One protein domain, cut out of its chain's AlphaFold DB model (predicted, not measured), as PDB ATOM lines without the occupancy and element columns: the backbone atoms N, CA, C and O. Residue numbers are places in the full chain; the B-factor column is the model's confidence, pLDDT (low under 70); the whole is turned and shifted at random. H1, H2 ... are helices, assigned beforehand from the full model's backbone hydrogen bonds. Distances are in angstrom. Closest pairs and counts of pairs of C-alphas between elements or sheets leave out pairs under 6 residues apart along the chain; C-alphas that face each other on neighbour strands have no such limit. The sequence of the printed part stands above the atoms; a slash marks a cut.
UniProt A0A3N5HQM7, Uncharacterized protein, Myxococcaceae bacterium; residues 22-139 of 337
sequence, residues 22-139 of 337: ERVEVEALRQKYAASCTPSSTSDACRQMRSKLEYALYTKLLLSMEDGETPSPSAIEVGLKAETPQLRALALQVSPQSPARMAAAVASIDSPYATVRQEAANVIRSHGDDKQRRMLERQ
ATOM      1  N   GLU A  22     191.843 163.893 143.620       63.31
ATOM      2  CA  GLU A  22     191.380 165.277 143.464       63.31
ATOM      3  C   GLU A  22     189.895 165.428 143.845       63.31
ATOM      4  O   GLU A  22     189.516 166.368 144.543       63.31
ATOM      5  N   ARG A  23     189.045 164.452 143.490       63.62
ATOM      6  CA  ARG A  23     187.628 164.425 143.906       63.62
ATOM      7  C   ARG A  23     187.452 164.321 145.424       63.62
ATOM      8  O   ARG A  23     186.586 164.997 145.976       63.62
ATOM      9  N   VAL A  24     188.252 163.489 146.092       61.34
ATOM     10  CA  VAL A  24     188.199 163.304 147.554       61.34
ATOM     11  C   VAL A  24     188.638 164.582 148.279       61.34
ATOM     12  O   VAL A  24     187.995 164.994 149.245       61.34
ATOM     13  N   GLU A  25     189.679 165.257 147.784       78.56
ATOM     14  CA  GLU A  25     190.161 166.523 148.351       78.56
ATOM     15  C   GLU A  25     189.147 167.668 148.200       78.56
ATOM     16  O   GLU A  25     188.930 168.430 149.148       78.56
ATOM     17  N   VAL A  26     188.480 167.777 147.045       83.19
ATOM     18  CA  VAL A  26     187.460 168.812 146.802       83.19
ATOM     19  C   VAL A  26     186.232 168.618 147.697       83.19
ATOM     20  O   VAL A  26     185.703 169.598 148.224       83.19
ATOM     21  N   GLU A  27     185.787 167.380 147.920       84.69
ATOM     22  CA  GLU A  27     184.626 167.112 148.778       84.69
ATOM     23  C   GLU A  27     184.937 167.385 150.259       84.69
ATOM     24  O   GLU A  27     184.149 168.035 150.949       84.69
ATOM     25  N   ALA A  28     186.126 167.002 150.735       86.94
ATOM     26  CA  ALA A  28     186.583 167.354 152.080       86.94
ATOM     27  C   ALA A  28     186.673 168.881 152.268       86.94
ATOM     28  O   ALA A  28     186.251 169.423 153.294       86.94
ATOM     29  N   LEU A  29     187.172 169.598 151.255       87.62
ATOM     30  CA  LEU A  29     187.222 171.058 151.256       87.62
ATOM     31  C   LEU A  29     185.819 171.680 151.286       87.62
ATOM     32  O   LEU A  29     185.594 172.638 152.027       87.62
ATOM     33  N   ARG A  30     184.865 171.130 150.526       88.19
ATOM     34  CA  ARG A  30     183.465 171.575 150.512       88.19
ATOM     35  C   ARG A  30     182.811 171.397 151.878       88.19
ATOM     36  O   ARG A  30     182.177 172.332 152.361       88.19
ATOM     37  N   GLN A  31     182.986 170.238 152.510       90.44
ATOM     38  CA  GLN A  31     182.457 169.974 153.851       90.44
ATOM     39  C   GLN A  31     183.052 170.938 154.878       90.44
ATOM     40  O   GLN A  31     182.321 171.539 155.665       90.44
ATOM     41  N   LYS A  32     184.372 171.159 154.821       89.25
ATOM     42  CA  LYS A  32     185.046 172.126 155.691       89.25
ATOM     43  C   LYS A  32     184.513 173.541 155.484       89.25
ATOM     44  O   LYS A  32     184.248 174.233 156.464       89.25
ATOM     45  N   TYR A  33     184.326 173.965 154.236       88.62
ATOM     46  CA  TYR A  33     183.754 175.270 153.922       88.62
ATOM     47  C   TYR A  33     182.330 175.401 154.478       88.62
ATOM     48  O   TYR A  33     182.050 176.357 155.188       88.62
ATOM     49  N   ALA A  34     181.462 174.413 154.247       90.06
ATOM     50  CA  ALA A  34     180.086 174.421 154.749       90.06
ATOM     51  C   ALA A  34     180.001 174.443 156.287       90.06
ATOM     52  O   ALA A  34     179.097 175.060 156.842       90.06
ATOM     53  N   ALA A  35     180.947 173.799 156.976       90.44
ATOM     54  CA  ALA A  35     180.990 173.763 158.436       90.44
ATOM     55  C   ALA A  35     181.558 175.043 159.074       90.44
ATOM     56  O   ALA A  35     181.237 175.344 160.221       90.44
ATOM     57  N   SER A  36     182.432 175.775 158.372       88.69
ATOM     58  CA  SER A  36     183.227 176.867 158.965       88.69
ATOM     59  C   SER A  36     183.010 178.245 158.339       88.69
ATOM     60  O   SER A  36     183.466 179.242 158.900       88.69
ATOM     61  N   CYS A  37     182.311 178.328 157.207       89.75
ATOM     62  CA  CYS A  37     182.117 179.562 156.459       89.75
ATOM     63  C   CYS A  37     180.644 179.806 156.148       89.75
ATOM     64  O   CYS A  37     179.916 178.918 155.712       89.75
ATOM     65  N   THR A  38     180.219 181.058 156.298       82.81
ATOM     66  CA  THR A  38     178.971 181.542 155.708       82.81
ATOM     67  C   THR A  38     179.238 182.089 154.301       82.81
ATOM     68  O   THR A  38     180.355 182.528 154.017       82.81
ATOM     69  N   PRO A  39     178.229 182.128 153.410       70.06
ATOM     70  CA  PRO A  39     178.377 182.697 152.066       70.06
ATOM     71  C   PRO A  39     178.833 184.165 152.043       70.06
ATOM     72  O   PRO A  39     179.402 184.611 151.053       70.06
ATOM     73  N   SER A  40     178.588 184.910 153.126       74.44
ATOM     74  CA  SER A  40     178.988 186.309 153.308       74.44
ATOM     75  C   SER A  40     180.289 186.484 154.101       74.44
ATOM     76  O   SER A  40     180.674 187.617 154.389       74.44
ATOM     77  N   SER A  41     180.962 185.393 154.482       81.75
ATOM     78  CA  SER A  41     182.194 185.468 155.266       81.75
ATOM     79  C   SER A  41     183.307 186.145 154.473       81.75
ATOM     80  O   SER A  41     183.659 185.725 153.372       81.75
ATOM     81  N   THR A  42     183.898 187.178 155.067       80.12
ATOM     82  CA  THR A  42     185.009 187.940 154.487       80.12
ATOM     83  C   THR A  42     186.376 187.491 155.008       80.12
ATOM     84  O   THR A  42     187.390 188.068 154.617       80.12
ATOM     85  N   SER A  43     186.432 186.464 155.868       89.25
ATOM     86  CA  SER A  43     187.695 185.986 156.442       89.25
ATOM     87  C   SER A  43     188.608 185.393 155.366       89.25
ATOM     88  O   SER A  43     188.151 184.696 154.459       89.25
ATOM     89  N   ASP A  44     189.918 185.625 155.478       88.44
ATOM     90  CA  ASP A  44     190.900 185.149 154.491       88.44
ATOM     91  C   ASP A  44     190.850 183.637 154.285       88.44
ATOM     92  O   ASP A  44     190.916 183.163 153.153       88.44
ATOM     93  N   ALA A  45     190.658 182.876 155.364       87.75
ATOM     94  CA  ALA A  45     190.516 181.428 155.293       87.75
ATOM     95  C   ALA A  45     189.290 181.010 154.460       87.75
ATOM     96  O   ALA A  45     189.401 180.129 153.605       87.75
ATOM     97  N   CYS A  46     188.138 181.660 154.659       87.88
ATOM     98  CA  CYS A  46     186.937 181.384 153.871       87.88
ATOM     99  C   CYS A  46     187.101 181.817 152.414       87.88
ATOM    100  O   CYS A  46     186.733 181.059 151.516       87.88
ATOM    101  N   ARG A  47     187.734 182.969 152.162       86.75
ATOM    102  CA  ARG A  47     188.048 183.423 150.800       86.75
ATOM    103  C   ARG A  47     188.933 182.419 150.063       86.75
ATOM    104  O   ARG A  47     188.579 182.004 148.966       86.75
ATOM    105  N   GLN A  48     190.013 181.951 150.690       87.38
ATOM    106  CA  GLN A  48     190.914 180.959 150.094       87.38
ATOM    107  C   GLN A  48     190.214 179.628 149.797       87.38
ATOM    108  O   GLN A  48     190.411 179.054 148.724       87.38
ATOM    109  N   MET A  49     189.396 179.121 150.726       88.06
ATOM    110  CA  MET A  49     188.647 177.879 150.504       88.06
ATOM    111  C   MET A  49     187.625 178.036 149.374       88.06
ATOM    112  O   MET A  49     187.539 177.159 148.515       88.06
ATOM    113  N   ARG A  50     186.915 179.169 149.314       89.19
ATOM    114  CA  ARG A  50     186.004 179.490 148.210       89.19
ATOM    115  C   ARG A  50     186.736 179.543 146.871       89.19
ATOM    116  O   ARG A  50     186.300 178.868 145.947       89.19
ATOM    117  N   SER A  51     187.858 180.256 146.766       86.88
ATOM    118  CA  SER A  51     188.628 180.329 145.515       86.88
ATOM    119  C   SER A  51     189.095 178.950 145.038       86.88
ATOM    120  O   SER A  51     189.031 178.657 143.850       86.88
ATOM    121  N   LYS A  52     189.508 178.063 145.954       88.94
ATOM    122  CA  LYS A  52     189.862 176.676 145.608       88.94
ATOM    123  C   LYS A  52     188.664 175.876 145.083       88.94
ATOM    124  O   LYS A  52     188.803 175.156 144.098       88.94
ATOM    125  N   LEU A  53     187.491 176.014 145.709       91.12
ATOM    126  CA  LEU A  53     186.257 175.362 145.249       91.12
ATOM    127  C   LEU A  53     185.795 175.897 143.885       91.12
ATOM    128  O   LEU A  53     185.383 175.121 143.027       91.12
ATOM    129  N   GLU A  54     185.890 177.206 143.667       92.31
ATOM    130  CA  GLU A  54     185.582 177.841 142.384       92.31
ATOM    131  C   GLU A  54     186.559 177.405 141.283       92.31
ATOM    132  O   GLU A  54     186.131 177.115 140.168       92.31
ATOM    133  N   TYR A  55     187.852 177.284 141.588       89.81
ATOM    134  CA  TYR A  55     188.836 176.760 140.640       89.81
ATOM    135  C   TYR A  55     188.551 175.297 140.269       89.81
ATOM    136  O   TYR A  55     188.565 174.947 139.091       89.81
ATOM    137  N   ALA A  56     188.207 174.452 141.246       90.00
ATOM    138  CA  ALA A  56     187.795 173.074 140.975       90.00
ATOM    139  C   ALA A  56     186.537 173.012 140.087       90.00
ATOM    140  O   ALA A  56     186.450 172.180 139.182       90.00
ATOM    141  N   LEU A  57     185.573 173.915 140.306       91.50
ATOM    142  CA  LEU A  57     184.391 174.032 139.451       91.50
ATOM    143  C   LEU A  57     184.758 174.463 138.025       91.50
ATOM    144  O   LEU A  57     184.234 173.890 137.075       91.50
ATOM    145  N   TYR A  58     185.672 175.421 137.866       92.12
ATOM    146  CA  TYR A  58     186.179 175.840 136.559       92.12
ATOM    147  C   TYR A  58     186.812 174.678 135.786       92.12
ATOM    148  O   TYR A  58     186.403 174.415 134.658       92.12
ATOM    149  N   THR A  59     187.734 173.935 136.406       90.56
ATOM    150  CA  THR A  59     188.366 172.760 135.782       90.56
ATOM    151  C   THR A  59     187.325 171.720 135.379       90.56
ATOM    152  O   THR A  59     187.366 171.196 134.269       90.56
ATOM    153  N   LYS A  60     186.343 171.453 136.249       89.56
ATOM    154  CA  LYS A  60     185.254 170.518 135.945       89.56
ATOM    155  C   LYS A  60     184.416 170.973 134.747       89.56
ATOM    156  O   LYS A  60     184.030 170.136 133.937       89.56
ATOM    157  N   LEU A  61     184.112 172.268 134.646       90.81
ATOM    158  CA  LEU A  61     183.358 172.816 133.520       90.81
ATOM    159  C   LEU A  61     184.127 172.690 132.206       90.81
ATOM    160  O   LEU A  61     183.527 172.293 131.213       90.81
ATOM    161  N   LEU A  62     185.430 172.979 132.210       91.00
ATOM    162  CA  LEU A  62     186.267 172.809 131.022       91.00
ATOM    163  C   LEU A  62     186.274 171.360 130.535       91.00
ATOM    164  O   LEU A  62     185.974 171.125 129.372       91.00
ATOM    165  N   LEU A  63     186.537 170.402 131.429       89.06
ATOM    166  CA  LEU A  63     186.568 168.979 131.075       89.06
ATOM    167  C   LEU A  63     185.216 168.496 130.530       89.06
ATOM    168  O   LEU A  63     185.162 167.856 129.491       89.06
ATOM    169  N   SER A  64     184.113 168.875 131.182       87.94
ATOM    170  CA  SER A  64     182.757 168.539 130.724       87.94
ATOM    171  C   SER A  64     182.492 169.082 129.310       87.94
ATOM    172  O   SER A  64     181.962 168.375 128.460       87.94
ATOM    173  N   MET A  65     182.937 170.307 129.011       91.62
ATOM    174  CA  MET A  65     182.813 170.885 127.668       91.62
ATOM    175  C   MET A  65     183.711 170.203 126.625       91.62
ATOM    176  O   MET A  65     183.291 170.071 125.476       91.62
ATOM    177  N   GLU A  66     184.921 169.777 126.995       91.38
ATOM    178  CA  GLU A  66     185.813 168.989 126.127       91.38
ATOM    179  C   GLU A  66     185.198 167.627 125.776       91.38
ATOM    180  O   GLU A  66     185.296 167.184 124.631       91.38
ATOM    181  N   ASP A  67     184.476 167.025 126.722       91.81
ATOM    182  CA  ASP A  67     183.715 165.787 126.537       91.81
ATOM    183  C   ASP A  67     182.389 165.996 125.763       91.81
ATOM    184  O   ASP A  67     181.628 165.052 125.541       91.81
ATOM    185  N   GLY A  68     182.095 167.227 125.323       90.75
ATOM    186  CA  GLY A  68     180.879 167.581 124.582       90.75
ATOM    187  C   GLY A  68     179.621 167.688 125.448       90.75
ATOM    188  O   GLY A  68     178.511 167.815 124.922       90.75
ATOM    189  N   GLU A  69     179.765 167.655 126.770       91.38
ATOM    190  CA  GLU A  69     178.662 167.839 127.701       91.38
ATOM    191  C   GLU A  69     178.323 169.326 127.872       91.38
ATOM    192  O   GLU A  69     179.169 170.224 127.832       91.38
ATOM    193  N   THR A  70     177.041 169.609 128.103       87.62
ATOM    194  CA  THR A  70     176.591 170.973 128.399       87.62
ATOM    195  C   THR A  70     176.711 171.255 129.900       87.62
ATOM    196  O   THR A  70     176.140 170.507 130.701       87.62
ATOM    197  N   PRO A  71     177.368 172.359 130.312       89.50
ATOM    198  CA  PRO A  71     177.409 172.788 131.703       89.50
ATOM    199  C   PRO A  71     176.023 172.855 132.352       89.50
ATOM    200  O   PRO A  71     175.094 173.455 131.809       89.50
ATOM    201  N   SER A  72     175.885 172.291 133.556       90.00
ATOM    202  CA  SER A  72     174.608 172.363 134.278       90.00
ATOM    203  C   SER A  72     174.220 173.825 134.578       90.00
ATOM    204  O   SER A  72     175.097 174.613 134.955       90.00
ATOM    205  N   PRO A  73     172.924 174.198 134.524       89.88
ATOM    206  CA  PRO A  73     172.481 175.563 134.823       89.88
ATOM    207  C   PRO A  73     172.934 176.070 136.199       89.88
ATOM    208  O   PRO A  73     173.338 177.221 136.336       89.88
ATOM    209  N   SER A  74     172.943 175.191 137.209       89.38
ATOM    210  CA  SER A  74     173.405 175.531 138.561       89.38
ATOM    211  C   SER A  74     174.892 175.908 138.609       89.38
ATOM    212  O   SER A  74     175.270 176.856 139.293       89.38
ATOM    213  N   ALA A  75     175.739 175.215 137.842       90.69
ATOM    214  CA  ALA A  75     177.165 175.515 137.761       90.69
ATOM    215  C   ALA A  75     177.416 176.856 137.061       90.69
ATOM    216  O   ALA A  75     178.271 177.624 137.500       90.69
ATOM    217  N   ILE A  76     176.636 177.159 136.018       93.00
ATOM    218  CA  ILE A  76     176.670 178.456 135.336       93.00
ATOM    219  C   ILE A  76     176.269 179.570 136.307       93.00
ATOM    220  O   ILE A  76     176.969 180.574 136.397       93.00
ATOM    221  N   GLU A  77     175.184 179.400 137.067       92.94
ATOM    222  CA  GLU A  77     174.723 180.415 138.018       92.94
ATOM    223  C   GLU A  77     175.762 180.705 139.110       92.94
ATOM    224  O   GLU A  77     176.026 181.869 139.425       92.94
ATOM    225  N   VAL A  78     176.391 179.657 139.653       92.06
ATOM    226  CA  VAL A  78     177.518 179.803 140.585       92.06
ATOM    227  C   VAL A  78     178.662 180.554 139.908       92.06
ATOM    228  O   VAL A  78     179.204 181.490 140.492       92.06
ATOM    229  N   GLY A  79     178.996 180.203 138.666       94.56
ATOM    230  CA  GLY A  79     180.077 180.845 137.931       94.56
ATOM    231  C   GLY A  79     179.833 182.327 137.637       94.56
ATOM    232  O   GLY A  79     180.743 183.133 137.806       94.56
ATOM    233  N   LEU A  80     178.601 182.727 137.313       95.69
ATOM    234  CA  LEU A  80     178.240 184.139 137.111       95.69
ATOM    235  C   LEU A  80     178.446 184.992 138.376       95.69
ATOM    236  O   LEU A  80     178.640 186.203 138.273       95.69
ATOM    237  N   LYS A  81     178.421 184.369 139.561       93.50
ATOM    238  CA  LYS A  81     178.624 185.011 140.871       93.50
ATOM    239  C   LYS A  81     180.035 184.795 141.440       93.50
ATOM    240  O   LYS A  81     180.382 185.431 142.432       93.50
ATOM    241  N   ALA A  82     180.840 183.925 140.831       92.56
ATOM    242  CA  ALA A  82     182.136 183.489 141.350       92.56
ATOM    243  C   ALA A  82     183.148 184.630 141.416       92.56
ATOM    244  O   ALA A  82     183.163 185.474 140.526       92.56
ATOM    245  N   GLU A  83     184.021 184.658 142.420       89.19
ATOM    246  CA  GLU A  83     185.113 185.645 142.497       89.19
ATOM    247  C   GLU A  83     186.309 185.283 141.608       89.19
ATOM    248  O   GLU A  83     187.047 186.162 141.167       89.19
ATOM    249  N   THR A  84     186.468 183.998 141.296       91.06
ATOM    250  CA  THR A  84     187.507 183.473 140.410       91.06
ATOM    251  C   THR A  84     187.275 183.954 138.972       91.06
ATOM    252  O   THR A  84     186.263 183.593 138.357       91.06
ATOM    253  N   PRO A  85     188.200 184.739 138.387       91.94
ATOM    254  CA  PRO A  85     187.963 185.420 137.118       91.94
ATOM    255  C   PRO A  85     187.792 184.460 135.939       91.94
ATOM    256  O   PRO A  85     186.971 184.718 135.063       91.94
ATOM    257  N   GLN A  86     188.514 183.338 135.926       91.56
ATOM    258  CA  GLN A  86     188.394 182.322 134.879       91.56
ATOM    259  C   GLN A  86     187.001 181.689 134.876       91.56
ATOM    260  O   GLN A  86     186.372 181.588 133.825       91.56
ATOM    261  N   LEU A  87     186.491 181.330 136.060       94.25
ATOM    262  CA  LEU A  87     185.156 180.759 136.206       94.25
ATOM    263  C   LEU A  87     184.075 181.762 135.784       94.25
ATOM    264  O   LEU A  87     183.155 181.399 135.054       94.25
ATOM    265  N   ARG A  88     184.203 183.028 136.203       95.81
ATOM    266  CA  ARG A  88     183.245 184.081 135.850       95.81
ATOM    267  C   ARG A  88     183.224 184.368 134.352       95.81
ATOM    268  O   ARG A  88     182.146 184.453 133.768       95.81
ATOM    269  N   ALA A  89     184.394 184.493 133.726       94.44
ATOM    270  CA  ALA A  89     184.504 184.699 132.283       94.44
ATOM    271  C   ALA A  89     183.903 183.518 131.503       94.44
ATOM    272  O   ALA A  89     183.074 183.734 130.621       94.44
ATOM    273  N   LEU A  90     184.236 182.278 131.886       94.56
ATOM    274  CA  LEU A  90     183.669 181.079 131.264       94.56
ATOM    275  C   LEU A  90     182.143 181.044 131.410       94.56
ATOM    276  O   LEU A  90     181.437 180.829 130.430       94.56
ATOM    277  N   ALA A  91     181.615 181.320 132.605       96.25
ATOM    278  CA  ALA A  91     180.176 181.357 132.843       96.25
ATOM    279  C   ALA A  91     179.470 182.430 131.998       96.25
ATOM    280  O   ALA A  91     178.412 182.161 131.432       96.25
ATOM    281  N   LEU A  92     180.057 183.624 131.847       96.50
ATOM    282  CA  LEU A  92     179.532 184.666 130.955       96.50
ATOM    283  C   LEU A  92     179.524 184.226 129.488       96.50
ATOM    284  O   LEU A  92     178.582 184.561 128.765       96.50
ATOM    285  N   GLN A  93     180.536 183.472 129.059       94.69
ATOM    286  CA  GLN A  93     180.661 182.959 127.697       94.69
ATOM    287  C   GLN A  93     179.597 181.895 127.392       94.69
ATOM    288  O   GLN A  93     178.914 181.994 126.373       94.69
ATOM    289  N   VAL A  94     179.426 180.910 128.280       93.81
ATOM    290  CA  VAL A  94     178.587 179.722 128.026       93.81
ATOM    291  C   VAL A  94     177.150 179.852 128.523       93.81
ATOM    292  O   VAL A  94     176.300 179.048 128.148       93.81
ATOM    293  N   SER A  95     176.847 180.844 129.368       93.25
ATOM    294  CA  SER A  95     175.495 181.019 129.903       93.25
ATOM    295  C   SER A  95     174.480 181.239 128.777       93.25
ATOM    296  O   SER A  95     174.690 182.109 127.927       93.25
ATOM    297  N   PRO A  96     173.310 180.574 128.810       91.69
ATOM    298  CA  PRO A  96     172.212 180.934 127.922       91.69
ATOM    299  C   PRO A  96     171.781 182.384 128.171       91.69
ATOM    300  O   PRO A  96     172.006 182.948 129.253       91.69
ATOM    301  N   GLN A  97     171.178 183.008 127.157       91.06
ATOM    302  CA  GLN A  97     170.655 184.365 127.283       91.06
ATOM    303  C   GLN A  97     169.592 184.404 128.385       91.06
ATOM    304  O   GLN A  97     168.598 183.684 128.346       91.06
ATOM    305  N   SER A  98     169.827 185.238 129.394       93.38
ATOM    306  CA  SER A  98     168.939 185.387 130.542       93.38
ATOM    307  C   SER A  98     169.145 186.752 131.206       93.38
ATOM    308  O   SER A  98     170.223 187.345 131.067       93.38
ATOM    309  N   PRO A  99     168.161 187.246 131.981       93.50
ATOM    310  CA  PRO A  99     168.333 188.454 132.787       93.50
ATOM    311  C   PRO A  99     169.508 188.350 133.770       93.50
ATOM    312  O   PRO A  99     170.241 189.317 133.958       93.50
ATOM    313  N   ALA A 100     169.740 187.163 134.344       93.75
ATOM    314  CA  ALA A 100     170.855 186.915 135.257       93.75
ATOM    315  C   ALA A 100     172.218 187.065 134.562       93.75
ATOM    316  O   ALA A 100     173.115 187.706 135.110       93.75
ATOM    317  N   ARG A 101     172.362 186.541 133.334       95.69
ATOM    318  CA  ARG A 101     173.576 186.718 132.519       95.69
ATOM    319  C   ARG A 101     173.837 188.193 132.229       95.69
ATOM    320  O   ARG A 101     174.972 188.639 132.356       95.69
ATOM    321  N   MET A 102     172.798 188.948 131.866       96.25
ATOM    322  CA  MET A 102     172.936 190.379 131.586       96.25
ATOM    323  C   MET A 102     173.329 191.169 132.838       96.25
ATOM    324  O   MET A 102     174.279 191.945 132.800       96.25
ATOM    325  N   ALA A 103     172.659 190.930 133.970       95.19
ATOM    326  CA  ALA A 103     172.998 191.571 135.239       95.19
ATOM    327  C   ALA A 103     174.450 191.276 135.656       95.19
ATOM    328  O   ALA A 103     175.179 192.185 136.057       95.19
ATOM    329  N   ALA A 104     174.896 190.026 135.494       96.19
ATOM    330  CA  ALA A 104     176.277 189.636 135.746       96.19
ATOM    331  C   ALA A 104     177.262 190.330 134.791       96.19
ATOM    332  O   ALA A 104     178.316 190.778 135.237       96.19
ATOM    333  N   ALA A 105     176.925 190.465 133.503       96.44
ATOM    334  CA  ALA A 105     177.758 191.166 132.527       96.44
ATOM    335  C   ALA A 105     177.908 192.654 132.874       96.44
ATOM    336  O   ALA A 105     179.028 193.153 132.943       96.44
ATOM    337  N   VAL A 106     176.810 193.349 133.188       94.75
ATOM    338  CA  VAL A 106     176.846 194.762 133.602       94.75
ATOM    339  C   VAL A 106     177.676 194.950 134.873       94.75
ATOM    340  O   VAL A 106     178.499 195.857 134.930       94.75
ATOM    341  N   ALA A 107     177.540 194.068 135.867       94.06
ATOM    342  CA  ALA A 107     178.362 194.119 137.079       94.06
ATOM    343  C   ALA A 107     179.850 193.801 136.822       94.06
ATOM    344  O   ALA A 107     180.721 194.228 137.576       94.06
ATOM    345  N   SER A 108     180.145 193.044 135.764       95.62
ATOM    346  CA  SER A 108     181.489 192.549 135.446       95.62
ATOM    347  C   SER A 108     182.256 193.424 134.460       95.62
ATOM    348  O   SER A 108     183.458 193.215 134.287       95.62
ATOM    349  N   ILE A 109     181.600 194.404 133.830       93.38
ATOM    350  CA  ILE A 109     182.246 195.273 132.842       93.38
ATOM    351  C   ILE A 109     183.410 196.058 133.451       93.38
ATOM    352  O   ILE A 109     184.394 196.293 132.766       93.38
ATOM    353  N   ASP A 110     183.336 196.369 134.749       93.38
ATOM    354  CA  ASP A 110     184.350 197.104 135.514       93.38
ATOM    355  C   ASP A 110     185.262 196.184 136.354       93.38
ATOM    356  O   ASP A 110     185.886 196.612 137.319       93.38
ATOM    357  N   SER A 111     185.323 194.890 136.025       93.50
ATOM    358  CA  SER A 111     186.211 193.932 136.698       93.50
ATOM    359  C   SER A 111     187.688 194.338 136.562       93.50
ATOM    360  O   SER A 111     188.095 194.751 135.473       93.50
ATOM    361  N   PRO A 112     188.547 194.130 137.581       92.06
ATOM    362  CA  PRO A 112     189.989 194.337 137.434       92.06
ATOM    363  C   PRO A 112     190.633 193.350 136.450       92.06
ATOM    364  O   PRO A 112     191.751 193.568 136.006       92.06
ATOM    365  N   TYR A 113     189.941 192.275 136.068       90.94
ATOM    366  CA  TYR A 113     190.458 191.269 135.144       90.94
ATOM    367  C   TYR A 113     189.976 191.529 133.716       90.94
ATOM    368  O   TYR A 113     188.782 191.402 133.427       90.94
ATOM    369  N   ALA A 114     190.904 191.811 132.800       89.31
ATOM    370  CA  ALA A 114     190.586 192.101 131.401       89.31
ATOM    371  C   ALA A 114     189.809 190.969 130.698       89.31
ATOM    372  O   ALA A 114     188.913 191.245 129.903       89.31
ATOM    373  N   THR A 115     190.086 189.703 131.034       89.31
ATOM    374  CA  THR A 115     189.353 188.536 130.506       89.31
ATOM    375  C   THR A 115     187.869 188.567 130.874       89.31
ATOM    376  O   THR A 115     187.014 188.320 130.029       89.31
ATOM    377  N   VAL A 116     187.547 188.940 132.115       93.69
ATOM    378  CA  VAL A 116     186.163 189.088 132.588       93.69
ATOM    379  C   VAL A 116     185.484 190.274 131.901       93.69
ATOM    380  O   VAL A 116     184.352 190.136 131.436       93.69
ATOM    381  N   ARG A 117     186.176 191.418 131.792       92.88
ATOM    382  CA  ARG A 117     185.640 192.609 131.109       92.88
ATOM    383  C   ARG A 117     185.312 192.326 129.647       92.88
ATOM    384  O   ARG A 117     184.291 192.787 129.150       92.88
ATOM    385  N   GLN A 118     186.160 191.563 128.960       91.38
ATOM    386  CA  GLN A 118     185.958 191.210 127.558       91.38
ATOM    387  C   GLN A 118     184.687 190.380 127.358       91.38
ATOM    388  O   GLN A 118     183.864 190.733 126.514       91.38
ATOM    389  N   GLU A 119     184.487 189.325 128.152       93.88
ATOM    390  CA  GLU A 119     183.275 188.508 128.033       93.88
ATOM    391  C   GLU A 119     182.018 189.276 128.456       93.88
ATOM    392  O   GLU A 119     180.985 189.187 127.793       93.88
ATOM    393  N   ALA A 120     182.115 190.123 129.484       95.50
ATOM    394  CA  ALA A 120     181.043 191.047 129.846       95.50
ATOM    395  C   ALA A 120     180.675 191.989 128.684       95.50
ATOM    396  O   ALA A 120     179.499 192.122 128.340       95.50
ATOM    397  N   ALA A 121     181.673 192.591 128.031       94.56
ATOM    398  CA  ALA A 121     181.472 193.464 126.878       94.56
ATOM    399  C   ALA A 121     180.852 192.716 125.689       94.56
ATOM    400  O   ALA A 121     179.996 193.269 125.005       94.56
ATOM    401  N   ASN A 122     181.236 191.457 125.451       94.38
ATOM    402  CA  ASN A 122     180.638 190.622 124.407       94.38
ATOM    403  C   ASN A 122     179.145 190.385 124.660       94.38
ATOM    404  O   ASN A 122     178.335 190.554 123.749       94.38
ATOM    405  N   VAL A 123     178.770 190.060 125.901       96.50
ATOM    406  CA  VAL A 123     177.361 189.889 126.285       96.50
ATOM    407  C   VAL A 123     176.578 191.189 126.096       96.50
ATOM    408  O   VAL A 123     175.510 191.171 125.480       96.50
ATOM    409  N   ILE A 124     177.109 192.317 126.577       95.88
ATOM    410  CA  ILE A 124     176.456 193.630 126.460       95.88
ATOM    411  C   ILE A 124     176.313 194.045 124.993       95.88
ATOM    412  O   ILE A 124     175.259 194.530 124.591       95.88
ATOM    413  N   ARG A 125     177.333 193.823 124.162       94.88
ATOM    414  CA  ARG A 125     177.291 194.174 122.738       94.88
ATOM    415  C   ARG A 125     176.197 193.412 121.993       94.88
ATOM    416  O   ARG A 125     175.482 194.010 121.197       94.88
ATOM    417  N   SER A 126     176.061 192.117 122.271       94.50
ATOM    418  CA  SER A 126     175.103 191.248 121.583       94.50
ATOM    419  C   SER A 126     173.671 191.389 122.099       94.50
ATOM    420  O   SER A 126     172.727 191.213 121.333       94.50
ATOM    421  N   HIS A 127     173.493 191.673 123.393       95.06
ATOM    422  CA  HIS A 127     172.189 191.536 124.051       95.06
ATOM    423  C   HIS A 127     171.806 192.689 124.982       95.06
ATOM    424  O   HIS A 127     170.693 192.682 125.504       95.06
ATOM    425  N   GLY A 128     172.709 193.635 125.244       92.94
ATOM    426  CA  GLY A 128     172.447 194.768 126.132       92.94
ATOM    427  C   GLY A 128     171.458 195.750 125.519       92.94
ATOM    428  O   GLY A 128     171.254 195.743 124.308       92.94
ATOM    429  N   ASP A 129     170.844 196.597 126.336       93.31
ATOM    430  CA  ASP A 129     170.027 197.708 125.839       93.31
ATOM    431  C   ASP A 129     170.889 198.807 125.178       93.31
ATOM    432  O   ASP A 129     172.123 198.755 125.197       93.31
ATOM    433  N   ASP A 130     170.251 199.810 124.562       91.88
ATOM    434  CA  ASP A 130     170.971 200.908 123.901       91.88
ATOM    435  C   ASP A 130     171.927 201.633 124.846       91.88
ATOM    436  O   ASP A 130     173.067 201.908 124.474       91.88
ATOM    437  N   LYS A 131     171.507 201.897 126.087       89.31
ATOM    438  CA  LYS A 131     172.335 202.599 127.067       89.31
ATOM    439  C   LYS A 131     173.569 201.772 127.431       89.31
ATOM    440  O   LYS A 131     174.681 202.298 127.463       89.31
ATOM    441  N   GLN A 132     173.391 200.479 127.677       91.50
ATOM    442  CA  GLN A 132     174.467 199.550 128.012       91.50
ATOM    443  C   GLN A 132     175.454 199.395 126.853       91.50
ATOM    444  O   GLN A 132     176.664 199.412 127.076       91.50
ATOM    445  N   ARG A 133     174.963 199.289 125.614       92.25
ATOM    446  CA  ARG A 133     175.829 199.231 124.428       92.25
ATOM    447  C   ARG A 133     176.637 200.510 124.255       92.25
ATOM    448  O   ARG A 133     177.842 200.422 124.041       92.25
ATOM    449  N   ARG A 134     176.011 201.679 124.409       90.25
ATOM    450  CA  ARG A 134     176.700 202.976 124.319       90.25
ATOM    451  C   ARG A 134     177.729 203.170 125.428       90.25
ATOM    452  O   ARG A 134     178.783 203.747 125.192       90.25
ATOM    453  N   MET A 135     177.514 202.604 126.618       87.69
ATOM    454  CA  MET A 135     178.538 202.596 127.672       87.69
ATOM    455  C   MET A 135     179.850 201.928 127.213       87.69
ATOM    456  O   MET A 135     180.924 202.335 127.661       87.69
ATOM    457  N   LEU A 136     179.803 200.963 126.284       89.56
ATOM    458  CA  LEU A 136     181.007 200.338 125.724       89.56
ATOM    459  C   LEU A 136     181.849 201.298 124.873       89.56
ATOM    460  O   LEU A 136     183.024 201.026 124.663       89.56
ATOM    461  N   GLU A 137     181.324 202.450 124.447       86.12
ATOM    462  CA  GLU A 137     182.125 203.501 123.799       86.12
ATOM    463  C   GLU A 137     183.153 204.124 124.749       86.12
ATOM    464  O   GLU A 137     184.074 204.818 124.316       86.12
ATOM    465  N   ARG A 138     182.997 203.920 126.063       86.31
ATOM    466  CA  ARG A 138     184.012 204.274 127.061       86.31
ATOM    467  C   ARG A 138     185.135 203.262 127.145       86.31
ATOM    468  O   ARG A 138     186.181 203.607 127.686       86.31
ATOM    469  N   GLN A 139     184.931 202.055 126.622       84.19
ATOM    470  CA  GLN A 139     185.921 201.005 126.703       84.19
ATOM    471  C   GLN A 139     187.159 201.400 125.908       84.19
ATOM    472  O   GLN A 139     187.106 201.588 124.693       84.19
TER     473      GLN A 139
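Overview. This is residues 22 to 139 of the 337 residues of an uncharacterized protein of Myxococcaceae bacterium (UniProt A0A3N5HQM7). The helices are strung out along the longest axis: the long helix H2 crosses it near one end with H1 folded back along its outer side, and a cluster of shorter helices packs on its other side. In that cluster H3 and H4 are next to H2, H4, H5 and H6 make a small up-and-down bundle, and H7 covers the far side of H6. The printed part has 118 residues, with seven named helices, H1 to H7 in chain order, and no named strand; the class is all helix. It is compact, with a radius of gyration of the C-alphas of 15.4 A and spans of 46 by 36 by 22 A.

Arrangement. H2, residues 44 to 66, touches H1, residues 22 to 36, with residues 46 to 56 alone. This is a helical hairpin, opposite ways at a steep tilt of 37 degrees, only just past shallow; its closest C-alphas, of Tyr 33 and Met 49, are 6.5 A apart. With residues 54 to 58 alone H2 touches H4, residues 85 to 94; the closest C-alphas, of Tyr 58 and Leu 87, are 5.0 A apart. H4 is the hub, touching four helices. It touches H3, residues 73 to 81, opposite ways at a steep tilt of 47 degrees, the closest C-alphas being those of Gly 79 and Arg 88, 5.0 A apart. H4, H5, residues 99 to 108, and H6, residues 114 to 127, form the up-and-down bundle, each running against the one before it. H4 and H6 stand at a shallow tilt of 22 degrees, with the closest C-alphas, of Ala 89 and Val 116, 4.7 A apart. H5 and H6 are a hairpin, their closest C-alphas, of Ala 105 and Ala 120, 4.2 A apart. H6 touches H7, residues 130 to 138, with residues 121 to 125 alone; the closest C-alphas, of Arg 125 and Arg 133, are 5.5 A apart. H1 and H7 are apart. In H1 to H6 every O i to N i+4 pair is within hydrogen-bond range; in H7 2 of 5 are, beside 6 of 6 O i to N i+3 pairs.

Along the chain. H2 is the longest helix, 33.0 A from C-alpha 44 at (190.900, 185.149, 154.491) to C-alpha 66. H1 is 21.0 A long and begins at C-alpha 22, (191.380, 165.277, 143.464). H6 is 19.8 A long. H3 and H7 have 9 residues each, H4 and H5 10 each; H7 ends at C-alpha 138, (184.012, 204.274, 127.061).

Size, cuts and confidence. The two C-alphas farthest apart, of Val 24 and Asp 130, are 47.6 A apart. The printed part has no cut and no long link. Mean pLDDT of the printed part is 90.0; residues 22 to 24 are under 70.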